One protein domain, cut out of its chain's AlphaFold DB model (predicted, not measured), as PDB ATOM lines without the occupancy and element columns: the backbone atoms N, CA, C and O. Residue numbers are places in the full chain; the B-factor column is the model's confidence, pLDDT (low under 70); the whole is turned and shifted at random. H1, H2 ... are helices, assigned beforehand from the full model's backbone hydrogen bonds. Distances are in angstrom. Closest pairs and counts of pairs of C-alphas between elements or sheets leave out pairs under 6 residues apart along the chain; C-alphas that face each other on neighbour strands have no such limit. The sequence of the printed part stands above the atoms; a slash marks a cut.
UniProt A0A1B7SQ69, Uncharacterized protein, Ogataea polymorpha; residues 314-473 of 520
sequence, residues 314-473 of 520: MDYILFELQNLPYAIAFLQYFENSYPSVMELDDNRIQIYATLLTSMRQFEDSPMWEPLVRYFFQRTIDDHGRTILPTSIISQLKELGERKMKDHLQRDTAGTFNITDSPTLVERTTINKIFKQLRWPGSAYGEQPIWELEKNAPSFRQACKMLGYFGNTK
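This is residues 314 to 473 of the 520 residues of an uncharacterized protein of Ogataea polymorpha (UniProt A0A1B7SQ69). A helical hairpin of H4 and H5 makes the middle; H1 runs beside H4, H2 folds back along H1, and H6 slants past the other side of H4. A second hairpin, H7 and H8, packs across H5 and on the first residues of H2. The 160 printed residues hold eight named helices, H1 to H8 in order, and no named strand: all helix. The whole is compact, with a radius of gyration of the C-alphas of 16.2 A and spans of 53 by 37 by 31 A.

Find C-alpha 314 at (25.117, 43.770, 22.160); there H1 begins, residues 314 to 320. Next come H2, residues 324 to 337, 19.9 A long, and H3, residues 339 to 342. H4, residues 345 to 361, runs 25.7 A to C-alpha 361 at (11.841, 43.352, 17.316). Read on to H5, residues 368 to 376; H6, residues 390 to 408, 27.1 A; H7, residues 424 to 436, 18.4 A; and H8, residues 457 to 466, ending at C-alpha 466 (15.840, 31.248, 15.890).

Start at the hub, H4: it touches H5 with residues 352 to 359 alone, C-alphas 356 and 375 being closest at 5.6 A, a shallow tilt of 23 degrees, opposite ways. H1 touches H4 at C-alphas 318 and 358, 6.1 A. H7 touches H5 about perpendicular, 87 degrees, closest at C-alphas 370 and 426, 6.3 A. H3 and H6 are apart. Every O i to N i+4 pair is within hydrogen-bond range in H1, H2, H5, H6, H7 and H8, 11 of 13 in H4; H3 is too short for one.

C-alphas 411 and 444, the farthest apart, are 54.8 A apart. The printed part has no cut. The links H5 to H6, H6 to H7 and H7 to H8 are long. Look for pLDDT under 70 at residues 345, 406 to 415, 440 to 447 and 467 to 473.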
ATOM      1  N   MET A 314      26.410  44.441  22.016       86.81
ATOM      2  CA  MET A 314      25.117  43.770  22.160       86.81
ATOM      3  C   MET A 314      23.956  44.662  21.715       86.81
ATOM      4  O   MET A 314      23.144  44.223  20.907       86.81
ATOM      5  N   ASP A 315      23.902  45.911  22.184       85.62
ATOM      6  CA  ASP A 315      22.858  46.871  21.818       85.62
ATOM      7  C   ASP A 315      22.842  47.092  20.297       85.62
ATOM      8  O   ASP A 315      21.783  47.067  19.676       85.62
ATOM      9  N   TYR A 316      24.008  47.239  19.667       82.00
ATOM     10  CA  TYR A 316      24.078  47.419  18.220       82.00
ATOM     11  C   TYR A 316      23.610  46.191  17.436       82.00
ATOM     12  O   TYR A 316      22.779  46.305  16.536       82.00
ATOM     13  N   ILE A 317      24.126  45.006  17.777       84.19
ATOM     14  CA  ILE A 317      23.768  43.771  17.072       84.19
ATOM     15  C   ILE A 317      22.266  43.492  17.225       84.19
ATOM     16  O   ILE A 317      21.620  43.060  16.273       84.19
ATOM     17  N   LEU A 318      21.699  43.758  18.405       87.38
ATOM     18  CA  LEU A 318      20.293  43.499  18.687       87.38
ATOM     19  C   LEU A 318      19.350  44.539  18.085       87.38
ATOM     20  O   LEU A 318      18.330  44.137  17.543       87.38
ATOM     21  N   PHE A 319      19.654  45.836  18.184       85.12
ATOM     22  CA  PHE A 319      18.694  46.890  17.833       85.12
ATOM     23  C   PHE A 319      18.922  47.522  16.459       85.12
ATOM     24  O   PHE A 319      17.948  47.888  15.804       85.12
ATOM     25  N   GLU A 320      20.175  47.647  16.016       80.44
ATOM     26  CA  GLU A 320      20.505  48.248  14.715       80.44
ATOM     27  C   GLU A 320      20.607  47.180  13.625       80.44
ATOM     28  O   GLU A 320      20.005  47.314  12.563       80.44
ATOM     29  N   LEU A 321      21.334  46.088  13.895       77.81
ATOM     30  CA  LEU A 321      21.442  44.976  12.944       77.81
ATOM     31  C   LEU A 321      20.265  44.008  13.013       77.81
ATOM     32  O   LEU A 321      20.110  43.205  12.099       77.81
ATOM     33  N   GLN A 322      19.481  44.051  14.093       83.94
ATOM     34  CA  GLN A 322      18.384  43.116  14.342       83.94
ATOM     35  C   GLN A 322      18.830  41.657  14.159       83.94
ATOM     36  O   GLN A 322      18.171  40.872  13.492       83.94
ATOM     37  N   ASN A 323      19.967  41.270  14.745       84.75
ATOM     38  CA  ASN A 323      20.535  39.934  14.568       84.75
ATOM     39  C   ASN A 323      20.705  39.196  15.902       84.75
ATOM     40  O   ASN A 323      21.795  39.108  16.476       84.75
ATOM     41  N   LEU A 324      19.605  38.625  16.398       87.75
ATOM     42  CA  LEU A 324      19.581  37.870  17.654       87.75
ATOM     43  C   LEU A 324      20.591  36.701  17.705       87.75
ATOM     44  O   LEU A 324      21.306  36.594  18.707       87.75
ATOM     45  N   PRO A 325      20.723  35.835  16.674       88.06
ATOM     46  CA  PRO A 325      21.674  34.721  16.721       88.06
ATOM     47  C   PRO A 325      23.126  35.170  16.908       88.06
ATOM     48  O   PRO A 325      23.877  34.546  17.657       88.06
ATOM     49  N   TYR A 326      23.519  36.267  16.261       86.06
ATOM     50  CA  TYR A 326      24.870  36.810  16.364       86.06
ATOM     51  C   TYR A 326      25.133  37.471  17.711       86.06
ATOM     52  O   TYR A 326      26.233  37.338  18.240       86.06
ATOM     53  N   ALA A 327      24.134  38.133  18.296       88.12
ATOM     54  CA  ALA A 327      24.245  38.671  19.647       88.12
ATOM     55  C   ALA A 327      24.459  37.546  20.673       88.12
ATOM     56  O   ALA A 327      25.313  37.654  21.550       88.12
ATOM     57  N   ILE A 328      23.742  36.426  20.530       89.12
ATOM     58  CA  ILE A 328      23.911  35.251  21.398       89.12
ATOM     59  C   ILE A 328      25.294  34.612  21.201       89.12
ATOM     60  O   ILE A 328      25.946  34.258  22.184       89.12
ATOM     61  N   ALA A 329      25.764  34.484  19.957       86.69
ATOM     62  CA  ALA A 329      27.104  33.969  19.671       86.69
ATOM     63  C   ALA A 329      28.206  34.874  20.243       86.69
ATOM     64  O   ALA A 329      29.163  34.388  20.850       86.69
ATOM     65  N   PHE A 330      28.037  36.193  20.112       85.50
ATOM     66  CA  PHE A 330      28.933  37.196  20.676       85.50
ATOM     67  C   PHE A 330      28.993  37.125  22.199       85.50
ATOM     68  O   PHE A 330      30.083  37.117  22.771       85.50
ATOM     69  N   LEU A 331      27.836  37.004  22.851       86.81
ATOM     70  CA  LEU A 331      27.746  36.845  24.294       86.81
ATOM     71  C   LEU A 331      28.525  35.616  24.772       86.81
ATOM     72  O   LEU A 331      29.341  35.725  25.680       86.81
ATOM     73  N   GLN A 332      28.337  34.465  24.123       85.38
ATOM     74  CA  GLN A 332      29.053  33.239  24.486       85.38
ATOM     75  C   GLN A 332      30.556  33.339  24.246       85.38
ATOM     76  O   GLN A 332      31.350  32.833  25.038       85.38
ATOM     77  N   TYR A 333      30.965  33.965  23.142       81.75
ATOM     78  CA  TYR A 333      32.372  34.241  22.891       81.75
ATOM     79  C   TYR A 333      32.967  35.082  24.031       81.75
ATOM     80  O   TYR A 333      34.041  34.757  24.545       81.75
ATOM     81  N   PHE A 334      32.254  36.127  24.453       79.00
ATOM     82  CA  PHE A 334      32.698  37.030  25.503       79.00
ATOM     83  C   PHE A 334      32.743  36.351  26.878       79.00
ATOM     84  O   PHE A 334      33.742  36.492  27.575       79.00
ATOM     85  N   GLU A 335      31.723  35.566  27.239       80.12
ATOM     86  CA  GLU A 335      31.685  34.780  28.483       80.12
ATOM     87  C   GLU A 335      32.884  33.827  28.598       80.12
ATOM     88  O   GLU A 335      33.471  33.707  29.670       80.12
ATOM     89  N   ASN A 336      33.289  33.186  27.495       79.06
ATOM     90  CA  ASN A 336      34.457  32.298  27.493       79.06
ATOM     91  C   ASN A 336      35.785  33.070  27.540       79.06
ATOM     92  O   ASN A 336      36.746  32.602  28.146       79.06
ATOM     93  N   SER A 337      35.855  34.225  26.875       75.62
ATOM     94  CA  SER A 337      37.100  34.994  26.735       75.62
ATOM     95  C   SER A 337      37.392  35.879  27.951       75.62
ATOM     96  O   SER A 337      38.556  36.141  28.247       75.62
ATOM     97  N   TYR A 338      36.353  36.335  28.660       74.44
ATOM     98  CA  TYR A 338      36.453  37.264  29.792       74.44
ATOM     99  C   TYR A 338      35.498  36.892  30.948       74.44
ATOM    100  O   TYR A 338      34.582  37.663  31.257       74.44
ATOM    101  N   PRO A 339      35.706  35.744  31.627       75.00
ATOM    102  CA  PRO A 339      34.782  35.247  32.654       75.00
ATOM    103  C   PRO A 339      34.542  36.239  33.802       75.00
ATOM    104  O   PRO A 339      33.401  36.466  34.196       75.00
ATOM    105  N   SER A 340      35.596  36.923  34.259       72.94
ATOM    106  CA  SER A 340      35.557  37.855  35.399       72.94
ATOM    107  C   SER A 340      34.624  39.057  35.217       72.94
ATOM    108  O   SER A 340      34.157  39.637  36.192       72.94
ATOM    109  N   VAL A 341      34.317  39.445  33.976       70.25
ATOM    110  CA  VAL A 341      33.380  40.548  33.690       70.25
ATOM    111  C   VAL A 341      31.926  40.104  33.893       70.25
ATOM    112  O   VAL A 341      31.063  40.928  34.203       70.25
ATOM    113  N   MET A 342      31.664  38.807  33.727       73.12
ATOM    114  CA  MET A 342      30.336  38.189  33.758       73.12
ATOM    115  C   MET A 342      30.029  37.497  35.094       73.12
ATOM    116  O   MET A 342      28.886  37.110  35.316       73.12
ATOM    117  N   GLU A 343      31.023  37.376  35.981       70.19
ATOM    118  CA  GLU A 343      30.869  36.899  37.365       70.19
ATOM    119  C   GLU A 343      30.039  37.849  38.241       70.19
ATOM    120  O   GLU A 343      29.468  37.420  39.237       70.19
ATOM    121  N   LEU A 344      29.948  39.130  37.872       73.38
ATOM    122  CA  LEU A 344      29.098  40.095  38.567       73.38
ATOM    123  C   LEU A 344      27.634  39.903  38.149       73.38
ATOM    124  O   LEU A 344      27.278  40.159  36.993       73.38
ATOM    125  N   ASP A 345      26.778  39.515  39.097       69.06
ATOM    126  CA  ASP A 345      25.361  39.228  38.837       69.06
ATOM    127  C   ASP A 345      24.616  40.414  38.202       69.06
ATOM    128  O   ASP A 345      23.848  40.223  37.257       69.06
ATOM    129  N   ASP A 346      24.929  41.652  38.601       78.12
ATOM    130  CA  ASP A 346      24.349  42.875  38.023       78.12
ATOM    131  C   ASP A 346      24.586  42.993  36.505       78.12
ATOM    132  O   ASP A 346      23.676  43.329  35.739       78.12
ATOM    133  N   ASN A 347      25.802  42.676  36.047       82.69
ATOM    134  CA  ASN A 347      26.172  42.726  34.630       82.69
ATOM    135  C   ASN A 347      25.391  41.676  33.836       82.69
ATOM    136  O   ASN A 347      24.845  41.950  32.761       82.69
ATOM    137  N   ARG A 348      25.316  40.464  34.387       81.12
ATOM    138  CA  ARG A 348      24.596  39.347  33.786       81.12
ATOM    139  C   ARG A 348      23.113  39.678  33.643       81.12
ATOM    140  O   ARG A 348      22.576  39.582  32.536       81.12
ATOM    141  N   ILE A 349      22.474  40.138  34.719       84.31
ATOM    142  CA  ILE A 349      21.067  40.557  34.721       84.31
ATOM    143  C   ILE A 349      20.836  41.640  33.662       84.31
ATOM    144  O   ILE A 349      19.876  41.563  32.891       84.31
ATOM    145  N   GLN A 350      21.736  42.622  33.562       85.50
ATOM    146  CA  GLN A 350      21.599  43.718  32.608       85.50
ATOM    147  C   GLN A 350      21.683  43.263  31.140       85.50
ATOM    148  O   GLN A 350      20.940  43.783  30.307       85.50
ATOM    149  N   ILE A 351      22.516  42.274  30.806       88.25
ATOM    150  CA  ILE A 351      22.576  41.710  29.445       88.25
ATOM    151  C   ILE A 351      21.310  40.932  29.107       88.25
ATOM    152  O   ILE A 351      20.755  41.104  28.020       88.25
ATOM    153  N   TYR A 352      20.832  40.089  30.025       89.75
ATOM    154  CA  TYR A 352      19.593  39.347  29.802       89.75
ATOM    155  C   TYR A 352      18.381  40.282  29.722       89.75
ATOM    156  O   TYR A 352      17.464  40.018  28.947       89.75
ATOM    157  N   ALA A 353      18.409  41.421  30.422       89.62
ATOM    158  CA  ALA A 353      17.409  42.473  30.274       89.62
ATOM    159  C   ALA A 353      17.464  43.123  28.880       89.62
ATOM    160  O   ALA A 353      16.411  43.345  28.276       89.62
ATOM    161  N   THR A 354      18.657  43.377  28.329       91.00
ATOM    162  CA  THR A 354      18.823  43.853  26.944       91.00
ATOM    163  C   THR A 354      18.291  42.831  25.933       91.00
ATOM    164  O   THR A 354      17.490  43.191  25.068       91.00
ATOM    165  N   LEU A 355      18.667  41.553  26.065       92.31
ATOM    166  CA  LEU A 355      18.171  40.464  25.213       92.31
ATOM    167  C   LEU A 355      16.645  40.365  25.268       92.31
ATOM    168  O   LEU A 355      15.995  40.356  24.226       92.31
ATOM    169  N   LEU A 356      16.060  40.380  26.466       91.75
ATOM    170  CA  LEU A 356      14.610  40.338  26.618       91.75
ATOM    171  C   LEU A 356      13.931  41.560  25.982       91.75
ATOM    172  O   LEU A 356      12.934  41.423  25.281       91.75
ATOM    173  N   THR A 357      14.498  42.751  26.177       91.25
ATOM    174  CA  THR A 357      13.990  44.000  25.588       91.25
ATOM    175  C   THR A 357      14.005  43.965  24.057       91.25
ATOM    176  O   THR A 357      13.094  44.506  23.420       91.25
ATOM    177  N   SER A 358      15.021  43.328  23.467       91.44
ATOM    178  CA  SER A 358      15.159  43.169  22.016       91.44
ATOM    179  C   SER A 358      14.122  42.231  21.401       91.44
ATOM    180  O   SER A 358      13.792  42.387  20.231       91.44
ATOM    181  N   MET A 359      13.504  41.337  22.186       91.44
ATOM    182  CA  MET A 359      12.481  40.410  21.681       91.44
ATOM    183  C   MET A 359      11.266  41.117  21.067       91.44
ATOM    184  O   MET A 359      10.578  40.519  20.246       91.44
ATOM    185  N   ARG A 360      11.033  42.397  21.383       89.19
ATOM    186  CA  ARG A 360      10.016  43.233  20.716       89.19
ATOM    187  C   ARG A 360      10.263  43.430  19.215       89.19
ATOM    188  O   ARG A 360       9.349  43.808  18.510       89.19
ATOM    189  N   GLN A 361      11.489  43.230  18.737       85.88
ATOM    190  CA  GLN A 361      11.841  43.352  17.316       85.88
ATOM    191  C   GLN A 361      11.893  41.995  16.607       85.88
ATOM    192  O   GLN A 361      11.954  41.940  15.387       85.88
ATOM    193  N   PHE A 362      11.847  40.895  17.362       86.19
ATOM    194  CA  PHE A 362      11.986  39.533  16.844       86.19
ATOM    195  C   PHE A 362      10.670  38.767  16.873       86.19
ATOM    196  O   PHE A 362      10.661  37.555  17.090       86.19
ATOM    197  N   GLU A 363       9.553  39.468  16.679       82.31
ATOM    198  CA  GLU A 363       8.208  38.897  16.740       82.31
ATOM    199  C   GLU A 363       8.025  37.733  15.758       82.31
ATOM    200  O   GLU A 363       7.305  36.805  16.073       82.31
ATOM    201  N   ASP A 364       8.746  37.646  14.643       81.38
ATOM    202  CA  ASP A 364       8.581  36.502  13.729       81.38
ATOM    203  C   ASP A 364       9.391  35.258  14.136       81.38
ATOM    204  O   ASP A 364       9.356  34.226  13.464       81.38
ATOM    205  N   SER A 365      10.135  35.314  15.248       84.62
ATOM    206  CA  SER A 365      10.926  34.172  15.706       84.62
ATOM    207  C   SER A 365      10.013  32.996  16.096       84.62
ATOM    208  O   SER A 365       9.142  33.155  16.960       84.62
ATOM    209  N   PRO A 366      10.247  31.780  15.565       82.38
ATOM    210  CA  PRO A 366       9.474  30.592  15.940       82.38
ATOM    211  C   PRO A 366       9.747  30.152  17.386       82.38
ATOM    212  O   PRO A 366       8.972  29.403  17.971       82.38
ATOM    213  N   MET A 367      10.842  30.634  17.980       85.88
ATOM    214  CA  MET A 367      11.246  30.350  19.359       85.88
ATOM    215  C   MET A 367      10.928  31.511  20.312       85.88
ATOM    216  O   MET A 367      11.384  31.502  21.455       85.88
ATOM    217  N   TRP A 368      10.165  32.513  19.863       89.69
ATOM    218  CA  TRP A 368       9.943  33.754  20.608       89.69
ATOM    219  C   TRP A 368       9.404  33.526  22.024       89.69
ATOM    220  O   TRP A 368       9.995  34.019  22.981       89.69
ATOM    221  N   GLU A 369       8.325  32.751  22.175       87.88
ATOM    222  CA  GLU A 369       7.687  32.516  23.478       87.88
ATOM    223  C   GLU A 369       8.627  31.797  24.470       87.88
ATOM    224  O   GLU A 369       8.836  32.318  25.573       87.88
ATOM    225  N   PRO A 370       9.274  30.667  24.099       89.19
ATOM    226  CA  PRO A 370      10.293  30.043  24.938       89.19
ATOM    227  C   PRO A 370      11.459  30.969  25.301       89.19
ATOM    228  O   PRO A 370      11.933  30.935  26.437       89.19
ATOM    229  N   LEU A 371      11.935  31.794  24.360       90.19
ATOM    230  CA  LEU A 371      13.070  32.697  24.576       90.19
ATOM    231  C   LEU A 371      12.727  33.839  25.528       90.19
ATOM    232  O   LEU A 371      13.514  34.137  26.421       90.19
ATOM    233  N   VAL A 372      11.546  34.441  25.381       90.75
ATOM    234  CA  VAL A 372      11.055  35.507  26.265       90.75
ATOM    235  C   VAL A 372      11.003  35.016  27.711       90.75
ATOM    236  O   VAL A 372      11.580  35.649  28.595       90.75
ATOM    237  N   ARG A 373      10.414  33.840  27.953       90.50
ATOM    238  CA  ARG A 373      10.390  33.217  29.287       90.50
ATOM    239  C   ARG A 373      11.799  32.878  29.783       90.50
ATOM    240  O   ARG A 373      12.149  33.158  30.928       90.50
ATOM    241  N   TYR A 374      12.641  32.309  28.918       91.00
ATOM    242  CA  TYR A 374      14.012  31.916  29.262       91.00
ATOM    243  C   TYR A 374      14.899  33.101  29.663       91.00
ATOM    244  O   TYR A 374      15.693  32.980  30.603       91.00
ATOM    245  N   PHE A 375      14.794  34.224  28.949       91.00
ATOM    246  CA  PHE A 375      15.527  35.445  29.265       91.00
ATOM    247  C   PHE A 375      14.949  36.124  30.499       91.00
ATOM    248  O   PHE A 375      15.725  36.480  31.378       91.00
ATOM    249  N   PHE A 376      13.621  36.218  30.630       89.38
ATOM    250  CA  PHE A 376      12.975  36.809  31.804       89.38
ATOM    251  C   PHE A 376      13.432  36.146  33.108       89.38
ATOM    252  O   PHE A 376      13.845  36.842  34.033       89.38
ATOM    253  N   GLN A 377      13.501  34.812  33.154       88.69
ATOM    254  CA  GLN A 377      14.009  34.085  34.327       88.69
ATOM    255  C   GLN A 377      15.441  34.457  34.730       88.69
ATOM    256  O   GLN A 377      15.796  34.330  35.894       88.69
ATOM    257  N   ARG A 378      16.265  34.913  33.784       87.56
ATOM    258  CA  ARG A 378      17.656  35.335  34.023       87.56
ATOM    259  C   ARG A 378      17.795  36.820  34.346       87.56
ATOM    260  O   ARG A 378      18.910  37.289  34.541       87.56
ATOM    261  N   THR A 379      16.684  37.553  34.373       85.88
ATOM    262  CA  THR A 379      16.640  38.962  34.794       85.88
ATOM    263  C   THR A 379      16.186  39.152  36.238       85.88
ATOM    264  O   THR A 379      16.160  40.282  36.720       85.88
ATOM    265  N   ILE A 380      15.790  38.061  36.895       84.25
ATOM    266  CA  ILE A 380      15.354  38.044  38.287       84.25
ATOM    267  C   ILE A 380      16.606  37.922  39.158       84.25
ATOM    268  O   ILE A 380      17.379  36.982  38.975       84.25
ATOM    269  N   ASP A 381      16.810  38.882  40.057       78.19
ATOM    270  CA  ASP A 381      17.888  38.840  41.047       78.19
ATOM    271  C   ASP A 381      17.604  37.814  42.163       78.19
ATOM    272  O   ASP A 381      16.506  37.255  42.267       78.19
ATOM    273  N   ASP A 382      18.576  37.591  43.050       74.50
ATOM    274  CA  ASP A 382      18.436  36.690  44.206       74.50
ATOM    275  C   ASP A 382      17.301  37.097  45.169       74.50
ATOM    276  O   ASP A 382      16.877  36.319  46.026       74.50
ATOM    277  N   HIS A 383      16.779  38.318  45.030       75.00
ATOM    278  CA  HIS A 383      15.680  38.874  45.811       75.00
ATOM    279  C   HIS A 383      14.327  38.831  45.079       75.00
ATOM    280  O   HIS A 383      13.338  39.360  45.596       75.00
ATOM    281  N   GLY A 384      14.252  38.207  43.900       73.56
ATOM    282  CA  GLY A 384      13.019  38.076  43.127       73.56
ATOM    283  C   GLY A 384      12.605  39.340  42.363       73.56
ATOM    284  O   GLY A 384      11.467  39.424  41.896       73.56
ATOM    285  N   ARG A 385      13.478  40.344  42.247       74.62
ATOM    286  CA  ARG A 385      13.201  41.632  41.598       74.62
ATOM    287  C   ARG A 385      13.776  41.655  40.188       74.62
ATOM    288  O   ARG A 385      14.828  41.090  39.909       74.62
ATOM    289  N   THR A 386      13.078  42.339  39.284       74.31
ATOM    290  CA  THR A 386      13.525  42.527  37.896       74.31
ATOM    291  C   THR A 386      13.994  43.965  37.704       74.31
ATOM    292  O   THR A 386      13.288  44.888  38.110       74.31
ATOM    293  N   ILE A 387      15.115  44.171  37.011       77.50
ATOM    294  CA  ILE A 387      15.618  45.516  36.648       77.50
ATOM    295  C   ILE A 387      14.814  46.130  35.476       77.50
ATOM    296  O   ILE A 387      14.964  47.303  35.128       77.50
ATOM    297  N   LEU A 388      13.932  45.351  34.848       78.44
ATOM    298  CA  LEU A 388      13.168  45.775  33.682       78.44
ATOM    299  C   LEU A 388      12.039  46.756  34.041       78.44
ATOM    300  O   LEU A 388      11.281  46.513  34.980       78.44
ATOM    301  N   PRO A 389      11.855  47.831  33.250       82.94
ATOM    302  CA  PRO A 389      10.688  48.694  33.364       82.94
ATOM    303  C   PRO A 389       9.383  47.915  33.173       82.94
ATOM    304  O   PRO A 389       9.251  47.118  32.238       82.94
ATOM    305  N   THR A 390       8.376  48.221  33.994       82.44
ATOM    306  CA  THR A 390       7.029  47.624  33.909       82.44
ATOM    307  C   THR A 390       6.388  47.799  32.531       82.44
ATOM    308  O   THR A 390       5.660  46.918  32.082       82.44
ATOM    309  N   SER A 391       6.720  48.883  31.824       85.19
ATOM    310  CA  SER A 391       6.273  49.151  30.453       85.19
ATOM    311  C   SER A 391       6.815  48.163  29.417       85.19
ATOM    312  O   SER A 391       6.129  47.853  28.448       85.19
ATOM    313  N   ILE A 392       8.035  47.647  29.595       84.44
ATOM    314  CA  ILE A 392       8.601  46.639  28.685       84.44
ATOM    315  C   ILE A 392       7.921  45.294  28.934       84.44
ATOM    316  O   ILE A 392       7.559  44.599  27.987       84.44
ATOM    317  N   ILE A 393       7.693  44.957  30.206       85.00
ATOM    318  CA  ILE A 393       6.997  43.728  30.601       85.00
ATOM    319  C   ILE A 393       5.563  43.727  30.056       85.00
ATOM    320  O   ILE A 393       5.133  42.720  29.496       85.00
ATOM    321  N   SER A 394       4.838  44.848  30.155       85.62
ATOM    322  CA  SER A 394       3.479  44.953  29.610       85.62
ATOM    323  C   SER A 394       3.460  44.821  28.085       85.62
ATOM    324  O   SER A 394       2.658  44.056  27.563       85.62
ATOM    325  N   GLN A 395       4.392  45.469  27.374       86.38
ATOM    326  CA  GLN A 395       4.508  45.350  25.914       86.38
ATOM    327  C   GLN A 395       4.791  43.912  25.464       86.38
ATOM    328  O   GLN A 395       4.182  43.431  24.512       86.38
ATOM    329  N   LEU A 396       5.697  43.204  26.147       87.56
ATOM    330  CA  LEU A 396       5.978  41.795  25.854       87.56
ATOM    331  C   LEU A 396       4.774  40.901  26.162       87.56
ATOM    332  O   LEU A 396       4.513  39.954  25.425       87.56
ATOM    333  N   LYS A 397       4.012  41.207  27.216       86.94
ATOM    334  CA  LYS A 397       2.783  40.480  27.535       86.94
ATOM    335  C   LYS A 397       1.725  40.658  26.444       86.94
ATOM    336  O   LYS A 397       1.216  39.665  25.934       86.94
ATOM    337  N   GLU A 398       1.460  41.898  26.038       86.19
ATOM    338  CA  GLU A 398       0.532  42.220  24.944       86.19
ATOM    339  C   GLU A 398       0.952  41.558  23.624       86.19
ATOM    340  O   GLU A 398       0.108  41.107  22.851       86.19
ATOM    341  N   LEU A 399       2.258  41.477  23.359       85.88
ATOM    342  CA  LEU A 399       2.800  40.773  22.199       85.88
ATOM    343  C   LEU A 399       2.549  39.268  22.241       85.88
ATOM    344  O   LEU A 399       2.081  38.700  21.255       85.88
ATOM    345  N   GLY A 400       2.816  38.627  23.379       84.44
ATOM    346  CA  GLY A 400       2.549  37.200  23.551       84.44
ATOM    347  C   GLY A 400       1.059  36.870  23.436       84.44
ATOM    348  O   GLY A 400       0.687  35.917  22.758       84.44
ATOM    349  N   GLU A 401       0.188  37.698  24.019       84.31
ATOM    350  CA  GLU A 401      -1.267  37.530  23.911       84.31
ATOM    351  C   GLU A 401      -1.773  37.684  22.469       84.31
ATOM    352  O   GLU A 401      -2.649  36.926  22.048       84.31
ATOM    353  N   ARG A 402      -1.218  38.628  21.692       83.75
ATOM    354  CA  ARG A 402      -1.530  38.770  20.260       83.75
ATOM    355  C   ARG A 402      -1.158  37.513  19.475       83.75
ATOM    356  O   ARG A 402      -2.010  36.949  18.796       83.75
ATOM    357  N   LYS A 403       0.063  37.008  19.653       78.12
ATOM    358  CA  LYS A 403       0.535  35.793  18.970       78.12
ATOM    359  C   LYS A 403      -0.300  34.557  19.275       78.12
ATOM    360  O   LYS A 403      -0.594  33.773  18.375       78.12
ATOM    361  N   MET A 404      -0.712  34.391  20.530       73.75
ATOM    362  CA  MET A 404      -1.575  33.275  20.916       73.75
ATOM    363  C   MET A 404      -2.947  33.349  20.235       73.75
ATOM    364  O   MET A 404      -3.473  32.314  19.826       73.75
ATOM    365  N   LYS A 405      -3.513  34.552  20.059       73.25
ATOM    366  CA  LYS A 405      -4.773  34.749  19.320       73.25
ATOM    367  C   LYS A 405      -4.626  34.422  17.834       73.25
ATOM    368  O   LYS A 405      -5.472  33.710  17.293       73.25
ATOM    369  N   ASP A 406      -3.537  34.869  17.212       69.44
ATOM    370  CA  ASP A 406      -3.279  34.658  15.782       69.44
ATOM    371  C   ASP A 406      -3.047  33.173  15.442       69.44
ATOM    372  O   ASP A 406      -3.532  32.682  14.421       69.44
ATOM    373  N   HIS A 407      -2.370  32.419  16.318       62.31
ATOM    374  CA  HIS A 407      -2.107  30.990  16.113       62.31
ATOM    375  C   HIS A 407      -3.302  30.071  16.409       62.31
ATOM    376  O   HIS A 407      -3.415  29.013  15.789       62.31
ATOM    377  N   LEU A 408      -4.175  30.427  17.359       58.38
ATOM    378  CA  LEU A 408      -5.249  29.538  17.821       58.38
ATOM    379  C   LEU A 408      -6.597  29.753  17.121       58.38
ATOM    380  O   LEU A 408      -7.467  28.898  17.287       58.38
ATOM    381  N   GLN A 409      -6.792  30.847  16.367       54.09
ATOM    382  CA  GLN A 409      -8.066  31.202  15.703       54.09
ATOM    383  C   GLN A 409      -9.312  30.973  16.594       54.09
ATOM    384  O   GLN A 409     -10.365  30.540  16.127       54.09
ATOM    385  N   ARG A 410      -9.190  31.190  17.910       48.81
ATOM    386  CA  ARG A 410     -10.244  30.951  18.906       48.81
ATOM    387  C   ARG A 410     -10.220  32.054  19.956       48.81
ATOM    388  O   ARG A 410      -9.163  32.368  20.496       48.81
ATOM    389  N   ASP A 411     -11.402  32.553  20.316       50.12
ATOM    390  CA  ASP A 411     -11.615  33.574  21.358       50.12
ATOM    391  C   ASP A 411     -11.267  33.100  22.787       50.12
ATOM    392  O   ASP A 411     -11.333  33.874  23.740       50.12
ATOM    393  N   THR A 412     -10.858  31.839  22.955       48.72
ATOM    394  CA  THR A 412     -10.427  31.233  24.226       48.72
ATOM    395  C   THR A 412      -8.918  30.956  24.270       48.72
ATOM    396  O   THR A 412      -8.475  29.934  24.794       48.72
ATOM    397  N   ALA A 413      -8.102  31.850  23.707       49.44
ATOM    398  CA  ALA A 413      -6.650  31.797  23.875       49.44
ATOM    399  C   ALA A 413      -6.279  32.037  25.355       49.44
ATOM    400  O   ALA A 413      -6.710  33.020  25.962       49.44
ATOM    401  N   GLY A 414      -5.509  31.120  25.951       57.97
ATOM    402  CA  GLY A 414      -5.003  31.258  27.319       57.97
ATOM    403  C   GLY A 414      -4.170  32.532  27.498       57.97
ATOM    404  O   GLY A 414      -3.591  33.051  26.547       57.97
ATOM    405  N   THR A 415      -4.106  33.055  28.721       65.81
ATOM    406  CA  THR A 415      -3.314  34.254  29.022       65.81
ATOM    407  C   THR A 415      -1.825  33.934  28.921       65.81
ATOM    408  O   THR A 415      -1.325  33.117  29.697       65.81
ATOM    409  N   PHE A 416      -1.105  34.588  28.006       79.75
ATOM    410  CA  PHE A 416       0.353  34.505  27.968       79.75
ATOM    411  C   PHE A 416       0.927  35.066  29.272       79.75
ATOM    412  O   PHE A 416       0.766  36.249  29.588       79.75
ATOM    413  N   ASN A 417       1.612  34.213  30.032       82.19
ATOM    414  CA  ASN A 417       2.318  34.624  31.230       82.19
ATOM    415  C   ASN A 417       3.835  34.542  31.017       82.19
ATOM    416  O   ASN A 417       4.400  33.494  30.692       82.19
ATOM    417  N   ILE A 418       4.493  35.688  31.195       82.25
ATOM    418  CA  ILE A 418       5.942  35.842  31.046       82.25
ATOM    419  C   ILE A 418       6.714  35.214  32.211       82.25
ATOM    420  O   ILE A 418       7.875  34.846  32.042       82.25
ATOM    421  N   THR A 419       6.077  35.073  33.381       81.56
ATOM    422  CA  THR A 419       6.705  34.483  34.571       81.56
ATOM    423  C   THR A 419       6.731  32.955  34.533       81.56
ATOM    424  O   THR A 419       7.453  32.340  35.320       81.56
ATOM    425  N   ASP A 420       5.995  32.339  33.604       84.50
ATOM    426  CA  ASP A 420       5.987  30.891  33.432       84.50
ATOM    427  C   ASP A 420       7.369  30.387  33.018       84.50
ATOM    428  O   ASP A 420       8.058  30.960  32.169       84.50
ATOM    429  N   SER A 421       7.780  29.260  33.593       80.25
ATOM    430  CA  SER A 421       9.036  28.630  33.213       80.25
ATOM    431  C   SER A 421       8.933  27.933  31.858       80.25
ATOM    432  O   SER A 421       7.962  27.201  31.652       80.25
ATOM    433  N   PRO A 422       9.953  28.036  30.981       85.00
ATOM    434  CA  PRO A 422      10.039  27.169  29.811       85.00
ATOM    435  C   PRO A 422      10.017  25.702  30.244       85.00
ATOM    436  O   PRO A 422      10.681  25.331  31.222       85.00
ATOM    437  N   THR A 423       9.300  24.870  29.496       87.31
ATOM    438  CA  THR A 423       9.266  23.417  29.684       87.31
ATOM    439  C   THR A 423      10.671  22.818  29.569       87.31
ATOM    440  O   THR A 423      11.594  23.408  28.995       87.31
ATOM    441  N   LEU A 424      10.865  21.604  30.093       85.94
ATOM    442  CA  LEU A 424      12.162  20.921  30.018       85.94
ATOM    443  C   LEU A 424      12.623  20.715  28.562       85.94
ATOM    444  O   LEU A 424      13.807  20.875  28.256       85.94
ATOM    445  N   VAL A 425      11.692  20.414  27.653       86.50
ATOM    446  CA  VAL A 425      11.964  20.239  26.216       86.50
ATOM    447  C   VAL A 425      12.374  21.562  25.569       86.50
ATOM    448  O   VAL A 425      13.375  21.621  24.857       86.50
ATOM    449  N   GLU A 426      11.672  22.655  25.866       86.44
ATOM    450  CA  GLU A 426      12.036  23.989  25.372       86.44
ATOM    451  C   GLU A 426      13.412  24.416  25.890       86.44
ATOM    452  O   GLU A 426      14.267  24.842  25.117       86.44
ATOM    453  N   ARG A 427      13.677  24.232  27.187       86.81
ATOM    454  CA  ARG A 427      14.956  24.596  27.808       86.81
ATOM    455  C   ARG A 427      16.127  23.803  27.228       86.81
ATOM    456  O   ARG A 427      17.186  24.371  26.962       86.81
ATOM    457  N   THR A 428      15.958  22.496  27.035       88.31
ATOM    458  CA  THR A 428      16.989  21.643  26.420       88.31
ATOM    459  C   THR A 428      17.229  22.021  24.959       88.31
ATOM    460  O   THR A 428      18.384  22.074  24.534       88.31
ATOM    461  N   THR A 429      16.174  22.380  24.227       88.69
ATOM    462  CA  THR A 429      16.259  22.872  22.845       88.69
ATOM    463  C   THR A 429      17.003  24.206  22.766       88.69
ATOM    464  O   THR A 429      17.971  24.305  22.015       88.69
ATOM    465  N   ILE A 430      16.642  25.196  23.591       89.19
ATOM    466  CA  ILE A 430      17.330  26.498  23.668       89.19
ATOM    467  C   ILE A 430      18.815  26.298  23.976       89.19
ATOM    468  O   ILE A 430      19.675  26.806  23.261       89.19
ATOM    469  N   ASN A 431      19.138  25.496  24.992       88.62
ATOM    470  CA  ASN A 431      20.527  25.233  25.359       88.62
ATOM    471  C   ASN A 431      21.306  24.531  24.232       88.62
ATOM    472  O   ASN A 431      22.499  24.783  24.062       88.62
ATOM    473  N   LYS A 432      20.659  23.656  23.448       89.19
ATOM    474  CA  LYS A 432      21.271  23.008  22.279       89.19
ATOM    475  C   LYS A 432      21.547  24.012  21.159       89.19
ATOM    476  O   LYS A 432      22.656  24.009  20.632       89.19
ATOM    477  N   ILE A 433      20.583  24.879  20.842       87.75
ATOM    478  CA  ILE A 433      20.741  25.967  19.862       87.75
ATOM    479  C   ILE A 433      21.898  26.873  20.285       87.75
ATOM    480  O   ILE A 433      22.797  27.148  19.497       87.75
ATOM    481  N   PHE A 434      21.929  27.278  21.555       89.31
ATOM    482  CA  PHE A 434      22.970  28.154  22.081       89.31
ATOM    483  C   PHE A 434      24.344  27.494  21.957       89.31
ATOM    484  O   PHE A 434      25.252  28.112  21.417       89.31
ATOM    485  N   LYS A 435      24.493  26.214  22.319       86.62
ATOM    486  CA  LYS A 435      25.755  25.478  22.121       86.62
ATOM    487  C   LYS A 435      26.230  25.440  20.664       86.62
ATOM    488  O   LYS A 435      27.432  25.363  20.433       86.62
ATOM    489  N   GLN A 436      25.310  25.458  19.700       86.19
ATOM    490  CA  GLN A 436      25.626  25.473  18.269       86.19
ATOM    491  C   GLN A 436      25.987  26.875  17.749       86.19
ATOM    492  O   GLN A 436      26.711  26.977  16.762       86.19
ATOM    493  N   LEU A 437      25.541  27.939  18.425       83.81
ATOM    494  CA  LEU A 437      25.895  29.338  18.156       83.81
ATOM    495  C   LEU A 437      27.237  29.715  18.792       83.81
ATOM    496  O   LEU A 437      27.339  30.681  19.542       83.81
ATOM    497  N   ARG A 438      28.281  28.942  18.499       78.19
ATOM    498  CA  ARG A 438      29.651  29.252  18.914       78.19
ATOM    499  C   ARG A 438      30.500  29.545  17.695       78.19
ATOM    500  O   ARG A 438      30.541  28.742  16.764       78.19
ATOM    501  N   TRP A 439      31.200  30.673  17.721       74.44
ATOM    502  CA  TRP A 439      32.249  30.918  16.743       74.44
ATOM    503  C   TRP A 439      33.440  29.983  17.001       74.44
ATOM    504  O   TRP A 439      33.760  29.712  18.166       74.44
ATOM    505  N   PRO A 440      34.075  29.456  15.938       56.09
ATOM    506  CA  PRO A 440      35.278  28.641  16.071       56.09
ATOM    507  C   PRO A 440      36.387  29.439  16.774       56.09
ATOM    508  O   PRO A 440      36.487  30.650  16.601       56.09
ATOM    509  N   GLY A 441      37.184  28.762  17.607       53.62
ATOM    510  CA  GLY A 441      38.373  29.360  18.222       53.62
ATOM    511  C   GLY A 441      38.256  29.849  19.665       53.62
ATOM    512  O   GLY A 441      39.186  30.503  20.133       53.62
ATOM    513  N   SER A 442      37.218  29.470  20.424       46.06
ATOM    514  CA  SER A 442      37.115  29.807  21.863       46.06
ATOM    515  C   SER A 442      38.261  29.261  22.740       46.06
ATOM    516  O   SER A 442      38.265  29.508  23.940       46.06
ATOM    517  N   ALA A 443      39.201  28.501  22.164       40.97
ATOM    518  CA  ALA A 443      40.372  27.940  22.837       40.97
ATOM    519  C   ALA A 443      41.729  28.411  22.262       40.97
ATOM    520  O   ALA A 443      42.744  28.178  22.908       40.97
ATOM    521  N   TYR A 444      41.776  29.067  21.088       40.66
ATOM    522  CA  TYR A 444      43.041  29.348  20.372       40.66
ATOM    523  C   TYR A 444      43.120  30.728  19.688       40.66
ATOM    524  O   TYR A 444      43.936  30.932  18.796       40.66
ATOM    525  N   GLY A 445      42.304  31.705  20.099       50.31
ATOM    526  CA  GLY A 445      42.486  33.101  19.672       50.31
ATOM    527  C   GLY A 445      42.034  33.431  18.243       50.31
ATOM    528  O   GLY A 445      42.408  34.481  17.720       50.31
ATOM    529  N   GLU A 446      41.218  32.585  17.610       58.22
ATOM    530  CA  GLU A 446      40.626  32.907  16.304       58.22
ATOM    531  C   GLU A 446      39.465  33.911  16.441       58.22
ATOM    532  O   GLU A 446      38.806  34.020  17.481       58.22
ATOM    533  N   GLN A 447      39.240  34.694  15.385       63.72
ATOM    534  CA  GLN A 447      38.262  35.782  15.373       63.72
ATOM    535  C   GLN A 447      36.841  35.284  15.043       63.72
ATOM    536  O   GLN A 447      36.684  34.388  14.213       63.72
ATOM    537  N   PRO A 448      35.794  35.926  15.598       70.31
ATOM    538  CA  PRO A 448      34.411  35.766  15.168       70.31
ATOM    539  C   PRO A 448      34.221  35.822  13.652       70.31
ATOM    540  O   PRO A 448      34.672  36.762  12.986       70.31
ATOM    541  N   ILE A 449      33.482  34.852  13.112       75.50
ATOM    542  CA  ILE A 449      33.098  34.827  11.699       75.50
ATOM    543  C   ILE A 449      31.752  35.538  11.553       75.50
ATOM    544  O   ILE A 449      30.695  34.981  11.851       75.50
ATOM    545  N   TRP A 450      31.796  36.779  11.072       75.69
ATOM    546  CA  TRP A 450      30.611  37.629  10.919       75.69
ATOM    547  C   TRP A 450      29.799  37.351   9.640       75.69
ATOM    548  O   TRP A 450      28.690  37.845   9.486       75.69
ATOM    549  N   GLU A 451      30.290  36.523   8.723       76.88
ATOM    550  CA  GLU A 451      29.566  36.179   7.494       76.88
ATOM    551  C   GLU A 451      28.834  34.845   7.660       76.88
ATOM    552  O   GLU A 451      29.472  33.819   7.912       76.88
ATOM    553  N   LEU A 452      27.502  34.837   7.506       74.88
ATOM    554  CA  LEU A 452      26.682  33.651   7.789       74.88
ATOM    555  C   LEU A 452      27.157  32.432   6.989       74.88
ATOM    556  O   LEU A 452      27.278  31.342   7.542       74.88
ATOM    557  N   GLU A 453      27.479  32.619   5.710       75.50
ATOM    558  CA  GLU A 453      27.857  31.525   4.808       75.50
ATOM    559  C   GLU A 453      29.210  30.892   5.125       75.50
ATOM    560  O   GLU A 453      29.429  29.719   4.823       75.50
ATOM    561  N   LYS A 454      30.099  31.636   5.790       78.06
ATOM    562  CA  LYS A 454      31.409  31.138   6.226       78.06
ATOM    563  C   LYS A 454      31.339  30.380   7.556       78.06
ATOM    564  O   LYS A 454      32.341  29.810   7.981       78.06
ATOM    565  N   ASN A 455      30.184  30.368   8.226       79.12
ATOM    566  CA  ASN A 455      29.999  29.665   9.492       79.12
ATOM    567  C   ASN A 455      29.688  28.169   9.303       79.12
ATOM    568  O   ASN A 455      29.167  27.722   8.276       79.12
ATOM    569  N   ALA A 456      29.962  27.381  10.350       82.88
ATOM    570  CA  ALA A 456      29.710  25.943  10.362       82.88
ATOM    571  C   ALA A 456      28.230  25.607  10.056       82.88
ATOM    572  O   ALA A 456      27.328  26.355  10.450       82.88
ATOM    573  N   PRO A 457      27.929  24.460   9.415       83.88
ATOM    574  CA  PRO A 457      26.550  24.059   9.117       83.88
ATOM    575  C   PRO A 457      25.628  24.038  10.347       83.88
ATOM    576  O   PRO A 457      24.487  24.485  10.263       83.88
ATOM    577  N   SER A 458      26.137  23.598  11.503       84.81
ATOM    578  CA  SER A 458      25.402  23.604  12.776       84.81
ATOM    579  C   SER A 458      25.053  25.013  13.258       84.81
ATOM    580  O   SER A 458      23.964  25.226  13.782       84.81
ATOM    581  N   PHE A 459      25.949  25.982  13.050       86.00
ATOM    582  CA  PHE A 459      25.720  27.386  13.389       86.00
ATOM    583  C   PHE A 459      24.613  27.970  12.504       86.00
ATOM    584  O   PHE A 459      23.643  28.531  13.008       86.00
ATOM    585  N   ARG A 460      24.695  27.748  11.184       84.31
ATOM    586  CA  ARG A 460      23.656  28.183  10.234       84.31
ATOM    587  C   ARG A 460      22.295  27.553  10.539       84.31
ATOM    588  O   ARG A 460      21.269  28.222  10.432       84.31
ATOM    589  N   GLN A 461      22.267  26.284  10.951       84.44
ATOM    590  CA  GLN A 461      21.039  25.616  11.385       84.44
ATOM    591  C   GLN A 461      20.446  26.274  12.638       84.44
ATOM    592  O   GLN A 461      19.247  26.544  12.669       84.44
ATOM    593  N   ALA A 462      21.273  26.583  13.637       85.44
ATOM    594  CA  ALA A 462      20.836  27.275  14.845       85.44
ATOM    595  C   ALA A 462      20.278  28.679  14.542       85.44
ATOM    596  O   ALA A 462      19.235  29.046  15.079       85.44
ATOM    597  N   CYS A 463      20.899  29.425  13.620       85.62
ATOM    598  CA  CYS A 463      20.364  30.700  13.128       85.62
ATOM    599  C   CYS A 463      18.965  30.539  12.517       85.62
ATOM    600  O   CYS A 463      18.065  31.307  12.847       85.62
ATOM    601  N   LYS A 464      18.756  29.521  11.670       82.19
ATOM    602  CA  LYS A 464      17.440  29.235  11.074       82.19
ATOM    603  C   LYS A 464      16.389  28.891  12.129       82.19
ATOM    604  O   LYS A 464      15.262  29.357  12.027       82.19
ATOM    605  N   MET A 465      16.758  28.124  13.156       83.19
ATOM    606  CA  MET A 465      15.851  27.759  14.253       83.19
ATOM    607  C   MET A 465      15.412  28.952  15.109       83.19
ATOM    608  O   MET A 465      14.343  28.899  15.702       83.19
ATOM    609  N   LEU A 466      16.210  30.018  15.186       82.50
ATOM    610  CA  LEU A 466      15.840  31.248  15.890       82.50
ATOM    611  C   LEU A 466      15.053  32.238  15.017       82.50
ATOM    612  O   LEU A 466      14.536  33.214  15.554       82.50
ATOM    613  N   GLY A 467      14.938  31.985  13.711       69.12
ATOM    614  CA  GLY A 467      14.530  32.984  12.725       69.12
ATOM    615  C   GLY A 467      15.720  33.888  12.410       69.12
ATOM    616  O   GLY A 467      16.100  34.730  13.216       69.12
ATOM    617  N   TYR A 468      16.378  33.667  11.271       63.41
ATOM    618  CA  TYR A 468      17.496  34.512  10.858       63.41
ATOM    619  C   TYR A 468      16.954  35.784  10.206       63.41
ATOM    620  O   TYR A 468      16.350  35.729   9.137       63.41
ATOM    621  N   PHE A 469      17.192  36.918  10.853       58.38
ATOM    622  CA  PHE A 469      16.806  38.240  10.383       58.38
ATOM    623  C   PHE A 469      18.032  38.877   9.718       58.38
ATOM    624  O   PHE A 469      18.942  39.293  10.421       58.38
ATOM    625  N   GLY A 470      18.077  38.842   8.379       48.50
ATOM    626  CA  GLY A 470      18.935  39.651   7.497       48.50
ATOM    627  C   GLY A 470      20.448  39.746   7.779       48.50
ATOM    628  O   GLY A 470      20.905  40.187   8.830       48.50
ATOM    629  N   ASN A 471      21.262  39.469   6.756       41.62
ATOM    630  CA  ASN A 471      22.616  40.027   6.702       41.62
ATOM    631  C   ASN A 471      22.515  41.553   6.547       41.62
ATOM    632  O   ASN A 471      21.618  42.064   5.875       41.62
ATOM    633  N   THR A 472      23.482  42.265   7.120       35.84
ATOM    634  CA  THR A 472      23.887  43.610   6.699       35.84
ATOM    635  C   THR A 472      23.671  43.808   5.198       35.84
ATOM    636  O   THR A 472      24.177  43.010   4.407       35.84
ATOM    637  N   LYS A 473      22.942  44.861   4.811       31.86
ATOM    638  CA  LYS A 473      22.851  45.317   3.421       31.86
ATOM    639  C   LYS A 473      24.245  45.325   2.778       31.86
ATOM    640  O   LYS A 473      25.102  46.108   3.175       31.86
TER     641      LYS A 473